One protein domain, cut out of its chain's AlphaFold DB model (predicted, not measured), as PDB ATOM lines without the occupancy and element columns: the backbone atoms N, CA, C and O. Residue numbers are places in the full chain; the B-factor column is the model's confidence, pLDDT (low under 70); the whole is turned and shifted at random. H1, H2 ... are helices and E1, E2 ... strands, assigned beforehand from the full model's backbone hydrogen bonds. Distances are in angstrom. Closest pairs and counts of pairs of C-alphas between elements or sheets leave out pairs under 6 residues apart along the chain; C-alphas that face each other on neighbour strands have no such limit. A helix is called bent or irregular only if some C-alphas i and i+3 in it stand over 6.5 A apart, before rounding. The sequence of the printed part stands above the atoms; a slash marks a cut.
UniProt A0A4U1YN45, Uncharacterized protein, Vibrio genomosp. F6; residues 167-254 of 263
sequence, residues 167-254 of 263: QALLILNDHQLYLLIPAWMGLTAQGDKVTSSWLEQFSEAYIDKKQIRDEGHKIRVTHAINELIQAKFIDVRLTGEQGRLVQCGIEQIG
ATOM      1  N   GLN A 167      13.472  55.612  24.604       90.56
ATOM      2  CA  GLN A 167      13.327  54.169  24.436       90.56
ATOM      3  C   GLN A 167      12.644  53.802  23.108       90.56
ATOM      4  O   GLN A 167      13.073  52.854  22.452       90.56
ATOM      5  N   ALA A 168      11.606  54.536  22.694       93.44
ATOM      6  CA  ALA A 168      10.939  54.324  21.411       93.44
ATOM      7  C   ALA A 168      11.872  54.644  20.233       93.44
ATOM      8  O   ALA A 168      11.948  53.867  19.281       93.44
ATOM      9  N   LEU A 169      12.646  55.730  20.318       92.50
ATOM     10  CA  LEU A 169      13.644  56.074  19.300       92.50
ATOM     11  C   LEU A 169      14.735  55.002  19.176       92.50
ATOM     12  O   LEU A 169      15.138  54.665  18.065       92.50
ATOM     13  N   LEU A 170      15.173  54.421  20.297       89.94
ATOM     14  CA  LEU A 170      16.111  53.298  20.298       89.94
ATOM     15  C   LEU A 170      15.541  52.066  19.596       89.94
ATOM     16  O   LEU A 170      16.203  51.493  18.738       89.94
ATOM     17  N   ILE A 171      14.302  51.689  19.917       91.44
ATOM     18  CA  ILE A 171      13.625  50.553  19.273       91.44
ATOM     19  C   ILE A 171      13.449  50.798  17.768       91.44
ATOM     20  O   ILE A 171      13.554  49.864  16.970       91.44
ATOM     21  N   LEU A 172      13.196  52.044  17.359       91.25
ATOM     22  CA  LEU A 172      13.107  52.414  15.948       91.25
ATOM     23  C   LEU A 172      14.469  52.316  15.240       91.25
ATOM     24  O   LEU A 172      14.553  51.794  14.130       91.25
ATOM     25  N   ASN A 173      15.542  52.764  15.894       88.62
ATOM     26  CA  ASN A 173      16.913  52.629  15.397       88.62
ATOM     27  C   ASN A 173      17.347  51.151  15.301       88.62
ATOM     28  O   ASN A 173      18.056  50.747  14.384       88.62
ATOM     29  N   ASP A 174      16.824  50.297  16.179       87.94
ATOM     30  CA  ASP A 174      17.042  48.849  16.191       87.94
ATOM     31  C   ASP A 174      16.250  48.080  15.108       87.94
ATOM     32  O   ASP A 174      16.031  46.874  15.225       87.94
ATOM     33  N   HIS A 175      15.853  48.731  14.013       80.50
ATOM     34  CA  HIS A 175      15.080  48.116  12.926       80.50
ATOM     35  C   HIS A 175      15.749  46.896  12.277       80.50
ATOM     36  O   HIS A 175      15.071  46.001  11.775       80.50
ATOM     37  N   GLN A 176      17.081  46.803  12.317       76.12
ATOM     38  CA  GLN A 176      17.809  45.610  11.863       76.12
ATOM     39  C   GLN A 176      17.522  44.371  12.726       76.12
ATOM     40  O   GLN A 176      17.743  43.240  12.295       76.12
ATOM     41  N   LEU A 177      17.027  44.575  13.947       72.75
ATOM     42  CA  LEU A 177      16.629  43.525  14.875       72.75
ATOM     43  C   LEU A 177      15.153  43.150  14.738       72.75
ATOM     44  O   LEU A 177      14.688  42.329  15.525       72.75
ATOM     45  N   TYR A 178      14.412  43.709  13.776       79.88
ATOM     46  CA  TYR A 178      13.012  43.350  13.550       79.88
ATOM     47  C   TYR A 178      12.916  41.889  13.109       79.88
ATOM     48  O   TYR A 178      13.210  41.519  11.971       79.88
ATOM     49  N   LEU A 179      12.557  41.045  14.076       75.06
ATOM     50  CA  LEU A 179      12.541  39.600  13.936       75.06
ATOM     51  C   LEU A 179      11.354  39.121  13.101       75.06
ATOM     52  O   LEU A 179      10.287  39.736  13.070       75.06
ATOM     53  N   LEU A 180      11.550  37.954  12.485       84.38
ATOM     54  CA  LEU A 180      10.460  37.122  11.996       84.38
ATOM     55  C   LEU A 180       9.801  36.436  13.191       84.38
ATOM     56  O   LEU A 180      10.453  35.680  13.913       84.38
ATOM     57  N   ILE A 181       8.514  36.696  13.384       87.06
ATOM     58  CA  ILE A 181       7.719  36.151  14.481       87.06
ATOM     59  C   ILE A 181       6.754  35.109  13.903       87.06
ATOM     60  O   ILE A 181       6.126  35.373  12.873       87.06
ATOM     61  N   PRO A 182       6.616  33.920  14.517       86.75
ATOM     62  CA  PRO A 182       5.601  32.954  14.114       86.75
ATOM     63  C   PRO A 182       4.190  33.545  14.183       86.75
ATOM     64  O   PRO A 182       3.848  34.243  15.137       86.75
ATOM     65  N   ALA A 183       3.351  33.234  13.197       84.94
ATOM     66  CA  ALA A 183       1.934  33.571  13.259       84.94
ATOM     67  C   ALA A 183       1.281  32.912  14.488       84.94
ATOM     68  O   ALA A 183       1.553  31.752  14.808       84.94
ATOM     69  N   TRP A 184       0.403  33.649  15.166       86.69
ATOM     70  CA  TRP A 184      -0.297  33.193  16.367       86.69
ATOM     71  C   TRP A 184      -1.785  32.957  16.103       86.69
ATOM     72  O   TRP A 184      -2.353  33.368  15.087       86.69
ATOM     73  N   MET A 185      -2.433  32.276  17.046       84.38
ATOM     74  CA  MET A 185      -3.869  32.032  16.983       84.38
ATOM     75  C   MET A 185      -4.643  33.353  17.084       84.38
ATOM     76  O   MET A 185      -4.425  34.132  18.006       84.38
ATOM     77  N   GLY A 186      -5.572  33.587  16.155       83.31
ATOM     78  CA  GLY A 186      -6.373  34.816  16.122       83.31
ATOM     79  C   GLY A 186      -5.732  35.975  15.353       83.31
ATOM     80  O   GLY A 186      -6.282  37.076  15.362       83.31
ATOM     81  N   LEU A 187      -4.613  35.736  14.663       89.00
ATOM     82  CA  LEU A 187      -4.055  36.695  13.716       89.00
ATOM     83  C   LEU A 187      -5.083  37.030  12.628       89.00
ATOM     84  O   LEU A 187      -5.645  36.142  11.985       89.00
ATOM     85  N   THR A 188      -5.292  38.323  12.396       90.69
ATOM     86  CA  THR A 188      -6.078  38.832  11.267       90.69
ATOM     87  C   THR A 188      -5.247  39.813  10.456       90.69
ATOM     88  O   THR A 188      -4.428  40.550  11.007       90.69
ATOM     89  N   ALA A 189      -5.446  39.813   9.140       89.62
ATOM     90  CA  ALA A 189      -4.743  40.694   8.220       89.62
ATOM     91  C   ALA A 189      -5.677  41.184   7.111       89.62
ATOM     92  O   ALA A 189      -6.604  40.479   6.700       89.62
ATOM     93  N   GLN A 190      -5.397  42.383   6.606       89.31
ATOM     94  CA  GLN A 190      -6.010  42.937   5.408       89.31
ATOM     95  C   GLN A 190      -4.924  43.095   4.343       89.31
ATOM     96  O   GLN A 190      -4.084  43.989   4.423       89.31
ATOM     97  N   GLY A 191      -4.938  42.211   3.344       87.38
ATOM     98  CA  GLY A 191      -3.798  42.068   2.439       87.38
ATOM     99  C   GLY A 191      -2.603  41.471   3.183       87.38
ATOM    100  O   GLY A 191      -2.743  40.444   3.845       87.38
ATOM    101  N   ASP A 192      -1.445  42.114   3.086       88.50
ATOM    102  CA  ASP A 192      -0.233  41.755   3.826       88.50
ATOM    103  C   ASP A 192      -0.168  42.398   5.220       88.50
ATOM    104  O   ASP A 192       0.564  41.907   6.073       88.50
ATOM    105  N   LYS A 193      -0.935  43.459   5.495       90.75
ATOM    106  CA  LYS A 193      -0.884  44.179   6.775       90.75
ATOM    107  C   LYS A 193      -1.684  43.467   7.866       90.75
ATOM    108  O   LYS A 193      -2.886  43.241   7.717       90.75
ATOM    109  N   VAL A 194      -1.037  43.169   8.991       91.75
ATOM    110  CA  VAL A 194      -1.682  42.586  10.176       91.75
ATOM    111  C   VAL A 194      -2.529  43.647  10.886       91.75
ATOM    112  O   VAL A 194      -2.063  44.752  11.155       91.75
ATOM    113  N   THR A 195      -3.782  43.305  11.192       91.50
ATOM    114  CA  THR A 195      -4.772  44.188  11.835       91.50
ATOM    115  C   THR A 195      -5.119  43.776  13.265       91.50
ATOM    116  O   THR A 195      -5.608  44.598  14.036       91.50
ATOM    117  N   SER A 196      -4.885  42.515  13.637       91.62
ATOM    118  CA  SER A 196      -4.990  42.056  15.029       91.62
ATOM    119  C   SER A 196      -3.897  42.673  15.902       91.62
ATOM    120  O   SER A 196      -2.830  43.002  15.394       91.62
ATOM    121  N   SER A 197      -4.118  42.763  17.219       91.81
ATOM    122  CA  SER A 197      -3.056  43.162  18.156       91.81
ATOM    123  C   SER A 197      -1.859  42.215  18.058       91.81
ATOM    124  O   SER A 197      -2.034  40.998  18.010       91.81
ATOM    125  N   TRP A 198      -0.663  42.796  18.020       92.75
ATOM    126  CA  TRP A 198       0.623  42.102  17.918       92.75
ATOM    127  C   TRP A 198       1.661  42.637  18.920       92.75
ATOM    128  O   TRP A 198       2.829  42.250  18.883       92.75
ATOM    129  N   LEU A 199       1.234  43.540  19.815       93.81
ATOM    130  CA  LEU A 199       2.093  44.223  20.783       93.81
ATOM    131  C   LEU A 199       2.852  43.232  21.667       93.81
ATOM    132  O   LEU A 199       4.066  43.356  21.805       93.81
ATOM    133  N   GLU A 200       2.153  42.260  22.253       92.50
ATOM    134  CA  GLU A 200       2.753  41.280  23.167       92.50
ATOM    135  C   GLU A 200       3.802  40.434  22.443       92.50
ATOM    136  O   GLU A 200       4.950  40.383  22.871       92.50
ATOM    137  N   GLN A 201       3.447  39.872  21.283       91.50
ATOM    138  CA  GLN A 201       4.318  38.983  20.514       91.50
ATOM    139  C   GLN A 201       5.590  39.700  20.050       91.50
ATOM    140  O   GLN A 201       6.685  39.144  20.129       91.50
ATOM    141  N   PHE A 202       5.463  40.944  19.572       91.44
ATOM    142  CA  PHE A 202       6.627  41.728  19.167       91.44
ATOM    143  C   PHE A 202       7.469  42.173  20.364       91.44
ATOM    144  O   PHE A 202       8.697  42.102  20.296       91.44
ATOM    145  N   SER A 203       6.835  42.571  21.471       93.50
ATOM    146  CA  SER A 203       7.554  42.980  22.682       93.50
ATOM    147  C   SER A 203       8.362  41.833  23.270       93.50
ATOM    148  O   SER A 203       9.546  42.016  23.538       93.50
ATOM    149  N   GLU A 204       7.770  40.645  23.408       92.12
ATOM    150  CA  GLU A 204       8.459  39.443  23.890       92.12
ATOM    151  C   GLU A 204       9.644  39.080  22.991       92.12
ATOM    152  O   GLU A 204      10.770  38.952  23.472       92.12
ATOM    153  N   ALA A 205       9.427  39.020  21.673       90.56
ATOM    154  CA  ALA A 205      10.486  38.706  20.720       90.56
ATOM    155  C   ALA A 205      11.652  39.710  20.793       90.56
ATOM    156  O   ALA A 205      12.824  39.320  20.760       90.56
ATOM    157  N   TYR A 206      11.346  41.003  20.914       92.12
ATOM    158  CA  TYR A 206      12.348  42.056  21.039       92.12
ATOM    159  C   TYR A 206      13.114  41.975  22.371       92.12
ATOM    160  O   TYR A 206      14.346  42.038  22.385       92.12
ATOM    161  N   ILE A 207      12.399  41.795  23.485       93.31
ATOM    162  CA  ILE A 207      12.950  41.639  24.841       93.31
ATOM    163  C   ILE A 207      13.912  40.452  24.900       93.31
ATOM    164  O   ILE A 207      15.037  40.600  25.387       93.31
ATOM    165  N   ASP A 208      13.509  39.306  24.351       90.94
ATOM    166  CA  ASP A 208      14.328  38.097  24.302       90.94
ATOM    167  C   ASP A 208      15.589  38.315  23.463       90.94
ATOM    168  O   ASP A 208      16.697  37.960  23.877       90.94
ATOM    169  N   LYS A 209      15.449  38.975  22.306       90.44
ATOM    170  CA  LYS A 209      16.576  39.283  21.417       90.44
ATOM    171  C   LYS A 209      17.601  40.202  22.069       90.44
ATOM    172  O   LYS A 209      18.801  39.983  21.904       90.44
ATOM    173  N   LYS A 210      17.134  41.217  22.800       90.69
ATOM    174  CA  LYS A 210      17.965  42.159  23.563       90.69
ATOM    175  C   LYS A 210      18.404  41.611  24.924       90.69
ATOM    176  O   LYS A 210      19.153  42.286  25.624       90.69
ATOM    177  N   GLN A 211      17.976  40.400  25.290       92.81
ATOM    178  CA  GLN A 211      18.279  39.742  26.563       92.81
ATOM    179  C   GLN A 211      17.890  40.585  27.790       92.81
ATOM    180  O   GLN A 211      18.589  40.596  28.807       92.81
ATOM    181  N   ILE A 212      16.760  41.291  27.712       92.19
ATOM    182  CA  ILE A 212      16.286  42.166  28.786       92.19
ATOM    183  C   ILE A 212      15.617  41.315  29.867       92.19
ATOM    184  O   ILE A 212      14.573  40.704  29.654       92.19
ATOM    185  N   ARG A 213      16.230  41.269  31.054       92.50
ATOM    186  CA  ARG A 213      15.758  40.435  32.174       92.50
ATOM    187  C   ARG A 213      15.011  41.202  33.259       92.50
ATOM    188  O   ARG A 213      14.216  40.596  33.963       92.50
ATOM    189  N   ASP A 214      15.266  42.501  33.390       94.94
ATOM    190  CA  ASP A 214      14.621  43.350  34.394       94.94
ATOM    191  C   ASP A 214      13.143  43.591  34.056       94.94
ATOM    192  O   ASP A 214      12.832  44.110  32.985       94.94
ATOM    193  N   GLU A 215      12.235  43.251  34.974       92.31
ATOM    194  CA  GLU A 215      10.785  43.374  34.761       92.31
ATOM    195  C   GLU A 215      10.345  44.827  34.553       92.31
ATOM    196  O   GLU A 215       9.507  45.113  33.696       92.31
ATOM    197  N   GLY A 216      10.956  45.776  35.270       91.94
ATOM    198  CA  GLY A 216      10.677  47.198  35.069       91.94
ATOM    199  C   GLY A 216      11.053  47.659  33.659       91.94
ATOM    200  O   GLY A 216      10.308  48.399  33.016       91.94
ATOM    201  N   HIS A 217      12.196  47.200  33.152       92.06
ATOM    202  CA  HIS A 217      12.657  47.487  31.800       92.06
ATOM    203  C   HIS A 217      11.758  46.841  30.742       92.06
ATOM    204  O   HIS A 217      11.405  47.516  29.776       92.06
ATOM    205  N   LYS A 218      11.304  45.598  30.944       94.50
ATOM    206  CA  LYS A 218      10.331  44.950  30.047       94.50
ATOM    207  C   LYS A 218       9.060  45.786  29.899       94.50
ATOM    208  O   LYS A 218       8.649  46.061  28.777       94.50
ATOM    209  N   ILE A 219       8.497  46.273  31.009       94.25
ATOM    210  CA  ILE A 219       7.305  47.140  30.993       94.25
ATOM    211  C   ILE A 219       7.559  48.413  30.175       94.25
ATOM    212  O   ILE A 219       6.736  48.781  29.335       94.25
ATOM    213  N   ARG A 220       8.704  49.078  30.382       93.12
ATOM    214  CA  ARG A 220       9.066  50.296  29.634       93.12
ATOM    215  C   ARG A 220       9.249  50.031  28.138       93.12
ATOM    216  O   ARG A 220       8.803  50.841  27.332       93.12
ATOM    217  N   VAL A 221       9.852  48.902  27.766       94.69
ATOM    218  CA  VAL A 221      10.005  48.488  26.362       94.69
ATOM    219  C   VAL A 221       8.649  48.237  25.719       94.69
ATOM    220  O   VAL A 221       8.373  48.810  24.671       94.69
ATOM    221  N   THR A 222       7.771  47.462  26.358       95.94
ATOM    222  CA  THR A 222       6.414  47.215  25.848       95.94
ATOM    223  C   THR A 222       5.633  48.521  25.685       95.94
ATOM    224  O   THR A 222       4.957  48.720  24.678       95.94
ATOM    225  N   HIS A 223       5.760  49.456  26.634       96.62
ATOM    226  CA  HIS A 223       5.144  50.778  26.517       96.62
ATOM    227  C   HIS A 223       5.678  51.564  25.308       96.62
ATOM    228  O   HIS A 223       4.889  52.093  24.528       96.62
ATOM    229  N   ALA A 224       6.998  51.610  25.126       95.75
ATOM    230  CA  ALA A 224       7.635  52.294  24.002       95.75
ATOM    231  C   ALA A 224       7.284  51.656  22.643       95.75
ATOM    232  O   ALA A 224       7.096  52.355  21.652       95.75
ATOM    233  N   ILE A 225       7.121  50.332  22.583       95.62
ATOM    234  CA  ILE A 225       6.613  49.650  21.385       95.62
ATOM    235  C   ILE A 225       5.179  50.090  21.100       95.62
ATOM    236  O   ILE A 225       4.864  50.456  19.971       95.62
ATOM    237  N   ASN A 226       4.306  50.090  22.110       96.44
ATOM    238  CA  ASN A 226       2.926  50.529  21.931       96.44
ATOM    239  C   ASN A 226       2.853  51.986  21.445       96.44
ATOM    240  O   ASN A 226       2.055  52.296  20.567       96.44
ATOM    241  N   GLU A 227       3.714  52.863  21.958       96.12
ATOM    242  CA  GLU A 227       3.859  54.240  21.480       96.12
ATOM    243  C   GLU A 227       4.165  54.298  19.971       96.12
ATOM    244  O   GLU A 227       3.445  54.971  19.228       96.12
ATOM    245  N   LEU A 228       5.154  53.530  19.496       95.44
ATOM    246  CA  LEU A 228       5.494  53.453  18.070       95.44
ATOM    247  C   LEU A 228       4.331  52.924  17.212       95.44
ATOM    248  O   LEU A 228       4.122  53.412  16.099       95.44
ATOM    249  N   ILE A 229       3.556  51.961  17.724       94.19
ATOM    250  CA  ILE A 229       2.366  51.418  17.046       94.19
ATOM    251  C   ILE A 229       1.285  52.492  16.916       94.19
ATOM    252  O   ILE A 229       0.790  52.751  15.819       94.19
ATOM    253  N   GLN A 230       0.917  53.136  18.028       94.12
ATOM    254  CA  GLN A 230      -0.153  54.140  18.048       94.12
ATOM    255  C   GLN A 230       0.190  55.345  17.170       94.12
ATOM    256  O   GLN A 230      -0.672  55.874  16.465       94.12
ATOM    257  N   ALA A 231       1.460  55.749  17.169       94.38
ATOM    258  CA  ALA A 231       1.947  56.848  16.353       94.38
ATOM    259  C   ALA A 231       2.301  56.440  14.906       94.38
ATOM    260  O   ALA A 231       2.710  57.292  14.119       94.38
ATOM    261  N   LYS A 232       2.068  55.172  14.524       93.81
ATOM    262  CA  LYS A 232       2.261  54.630  13.166       93.81
ATOM    263  C   LYS A 232       3.692  54.779  12.646       93.81
ATOM    264  O   LYS A 232       3.913  55.105  11.480       93.81
ATOM    265  N   PHE A 233       4.671  54.549  13.516       94.75
ATOM    266  CA  PHE A 233       6.080  54.447  13.128       94.75
ATOM    267  C   PHE A 233       6.436  53.048  12.633       94.75
ATOM    268  O   PHE A 233       7.311  52.908  11.779       94.75
ATOM    269  N   ILE A 234       5.737  52.030  13.135       93.56
ATOM    270  CA  ILE A 234       5.974  50.624  12.815       93.56
ATOM    271  C   ILE A 234       4.667  49.904  12.484       93.56
ATOM    272  O   ILE A 234       3.606  50.239  13.014       93.56
ATOM    273  N   ASP A 235       4.757  48.907  11.613       92.88
ATOM    274  CA  ASP A 235       3.678  47.979  11.288       92.88
ATOM    275  C   ASP A 235       4.164  46.532  11.367       92.88
ATOM    276  O   ASP A 235       5.345  46.256  11.552       92.88
ATOM    277  N   VAL A 236       3.237  45.586  11.243       92.38
ATOM    278  CA  VAL A 236       3.570  44.174  11.075       92.38
ATOM    279  C   VAL A 236       2.910  43.668   9.806       92.38
ATOM    280  O   VAL A 236       1.729  43.933   9.552       92.38
ATOM    281  N   ARG A 237       3.679  42.929   9.006       91.44
ATOM    282  CA  ARG A 237       3.230  42.363   7.734       91.44
ATOM    283  C   ARG A 237       3.438  40.862   7.681       91.44
ATOM    284  O   ARG A 237       4.415  40.342   8.216       91.44
ATOM    285  N   LEU A 238       2.518  40.173   7.017       90.56
ATOM    286  CA  LEU A 238       2.639  38.765   6.672       90.56
ATOM    287  C   LEU A 238       3.822  38.569   5.718       90.56
ATOM    288  O   LEU A 238       3.974  39.292   4.736       90.56
ATOM    289  N   THR A 239       4.642  37.564   5.996       85.12
ATOM    290  CA  THR A 239       5.810  37.210   5.189       85.12
ATOM    291  C   THR A 239       5.967  35.689   5.092       85.12
ATOM    292  O   THR A 239       5.480  34.928   5.933       85.12
ATOM    293  N   GLY A 240       6.628  35.234   4.026       68.31
ATOM    294  CA  GLY A 240       6.839  33.819   3.717       68.31
ATOM    295  C   GLY A 240       5.669  33.132   3.000       68.31
ATOM    296  O   GLY A 240       4.550  33.644   2.915       68.31
ATOM    297  N   GLU A 241       5.934  31.934   2.470       56.16
ATOM    298  CA  GLU A 241       4.909  31.108   1.832       56.16
ATOM    299  C   GLU A 241       3.829  30.715   2.857       56.16
ATOM    300  O   GLU A 241       4.119  30.184   3.930       56.16
ATOM    301  N   GLN A 242       2.565  30.983   2.516       63.44
ATOM    302  CA  GLN A 242       1.366  30.722   3.330       63.44
ATOM    303  C   GLN A 242       1.163  31.601   4.584       63.44
ATOM    304  O   GLN A 242       0.317  31.259   5.406       63.44
ATOM    305  N   GLY A 243       1.886  32.717   4.757       65.31
ATOM    306  CA  GLY A 243       1.599  33.680   5.840       65.31
ATOM    307  C   GLY A 243       1.823  33.132   7.256       65.31
ATOM    308  O   GLY A 243       1.156  33.541   8.202       65.31
ATOM    309  N   ARG A 244       2.744  32.171   7.404       79.38
ATOM    310  CA  ARG A 244       3.074  31.545   8.698       79.38
ATOM    311  C   ARG A 244       4.026  32.376   9.554       79.38
ATOM    312  O   ARG A 244       4.226  32.045  10.720       79.38
ATOM    313  N   LEU A 245       4.629  33.408   8.976       87.50
ATOM    314  CA  LEU A 245       5.536  34.321   9.651       87.50
ATOM    315  C   LEU A 245       5.034  35.747   9.472       87.50
ATOM    316  O   LEU A 245       4.404  36.085   8.466       87.50
ATOM    317  N   VAL A 246       5.359  36.587  10.441       90.44
ATOM    318  CA  VAL A 246       5.171  38.025  10.345       90.44
ATOM    319  C   VAL A 246       6.476  38.748  10.600       90.44
ATOM    320  O   VAL A 246       7.343  38.250  11.316       90.44
ATOM    321  N   GLN A 247       6.609  39.927  10.017       90.19
ATOM    322  CA  GLN A 247       7.774  40.777  10.182       90.19
ATOM    323  C   GLN A 247       7.328  42.169  10.587       90.19
ATOM    324  O   GLN A 247       6.407  42.724   9.984       90.19
ATOM    325  N   CYS A 248       7.995  42.724  11.595       90.50
ATOM    326  CA  CYS A 248       7.862  44.138  11.906       90.50
ATOM    327  C   CYS A 248       8.538  44.964  10.806       90.50
ATOM    328  O   CYS A 248       9.654  44.658  10.378       90.50
ATOM    329  N   GLY A 249       7.837  45.976  10.320       89.44
ATOM    330  CA  GLY A 249       8.287  46.919   9.315       89.44
ATOM    331  C   GLY A 249       8.248  48.341   9.855       89.44
ATOM    332  O   GLY A 249       7.631  48.633  10.879       89.44
ATOM    333  N   ILE A 250       8.931  49.240   9.151       90.62
ATOM    334  CA  ILE A 250       8.846  50.676   9.413       90.62
ATOM    335  C   ILE A 250       7.767  51.254   8.495       90.62
ATOM    336  O   ILE A 250       7.831  51.095   7.270       90.62
ATOM    337  N   GLU A 251       6.796  51.954   9.074       92.06
ATOM    338  CA  GLU A 251       5.768  52.676   8.322       92.06
ATOM    339  C   GLU A 251       6.335  53.942   7.656       92.06
ATOM    340  O   GLU A 251       7.494  54.317   7.828       92.06
ATOM    341  N   GLN A 252       5.518  54.633   6.856       90.50
ATOM    342  CA  GLN A 252       5.958  55.829   6.135       90.50
ATOM    343  C   GLN A 252       6.539  56.892   7.080       90.50
ATOM    344  O   GLN A 252       7.627  57.395   6.823       90.50
ATOM    345  N   ILE A 253       5.864  57.181   8.198       91.44
ATOM    346  CA  ILE A 253       6.322  58.187   9.172       91.44
ATOM    347  C   ILE A 253       7.654  57.769   9.807       91.44
ATOM    348  O   ILE A 253       8.539  58.604   9.980       91.44
ATOM    349  N   GLY A 254       7.835  56.480  10.105       91.50
ATOM    350  CA  GLY A 254       9.112  55.984  10.610       91.50
ATOM    351  C   GLY A 254      10.238  56.095   9.590       91.50
ATOM    352  O   GLY A 254      11.346  56.480   9.953       91.50
TER     353      GLY A 254
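What this domain is: This is residues 167 to 254 of the 263 residues of an uncharacterized protein of Vibrio genomosp. F6 (UniProt A0A4U1YN45). A small three-stranded antiparallel sheet has the helix H2 over one face, while the helices H1 and H3 meet at nearly a right angle by the end of the sheet where E2 begins and E3 ends. A long stretch without a named element, residues 183 to 198, joins E1 to H2. The printed part has 88 residues, with three named helices and three named strands in the order H1 E1 H2 H3 E2 E3, and the sheet runs E1 E3 E2. The class is mixed, helices and strands. The whole is compact, with a radius of gyration of the C-alphas of 12.5 A and spans of 36 by 26 by 21 A.

How they stand to each other: In the sheet, E3, residues 245 to 250, is the inner strand, and E1, residues 180 to 182, and E2, residues 234 to 239, are the edge strands. E2 and E3 form a hairpin, antiparallel at 148 degrees, with N 237 and O 247 at 2.9 A and N 249 and O 235 at 2.8 A, within hydrogen-bond range. E1 and E3 are antiparallel at 141 degrees, with N 181 and O 246 within hydrogen-bond range at 2.8 A. H2, residues 199 to 209, is on the sheet at a height of 10.1 A, over E1 and E3; it runs slantwise to the strands, but only just, at 57 degrees to E1 on the local plane. The closest C-alphas of H2 and E1 are those of Ala 205 and Ile 181, 7.3 A apart. H3, residues 215 to 230, touches H2 at a steep tilt of 52 degrees, opposite ways, the closest C-alphas being those of Thr 222 and Ser 203, 5.4 A apart. H3 only grazes the sheet, with residues 225 to 229. H1, residues 167 to 177, touches H3, about perpendicular at 83 degrees, the closest C-alphas being those of Ala 168 and Ala 224, 4.7 A apart. H1 only grazes the sheet, with residues 172 to 177. E1, H2 with H3, and E2 form a split strand-helix-strand unit, two strands running the same way with E3 between them, and its crossover is right-handed. Every O i to N i+4 pair is within hydrogen-bond range in H2 and H3, but 4 of 7 in H1.

Where its parts are: E2 is 15.4 A long and E3 16.7 A, while E1 spans 6.7 A. E3 ends at C-alpha 250 at (8.846, 50.676, 9.413). H3, 22.7 A long, begins at C-alpha 215 at (10.785, 43.374, 34.761). H2 is 15.3 A long. H1, 14.7 A long, begins at C-alpha 167 at (13.327, 54.169, 24.436); it is irregular, with C-alphas 173 and 176 at 7.9 A.

The domain as a whole: The two C-alphas farthest apart, those of Gly 216 and Glu 241, are 37.4 A apart. The printed part has no cut. The link from E1 to H2 is long, with 16 residues; the other links between named elements are tight. The mean pLDDT of the printed part is 89.2, and residues 240 to 243 are under 70.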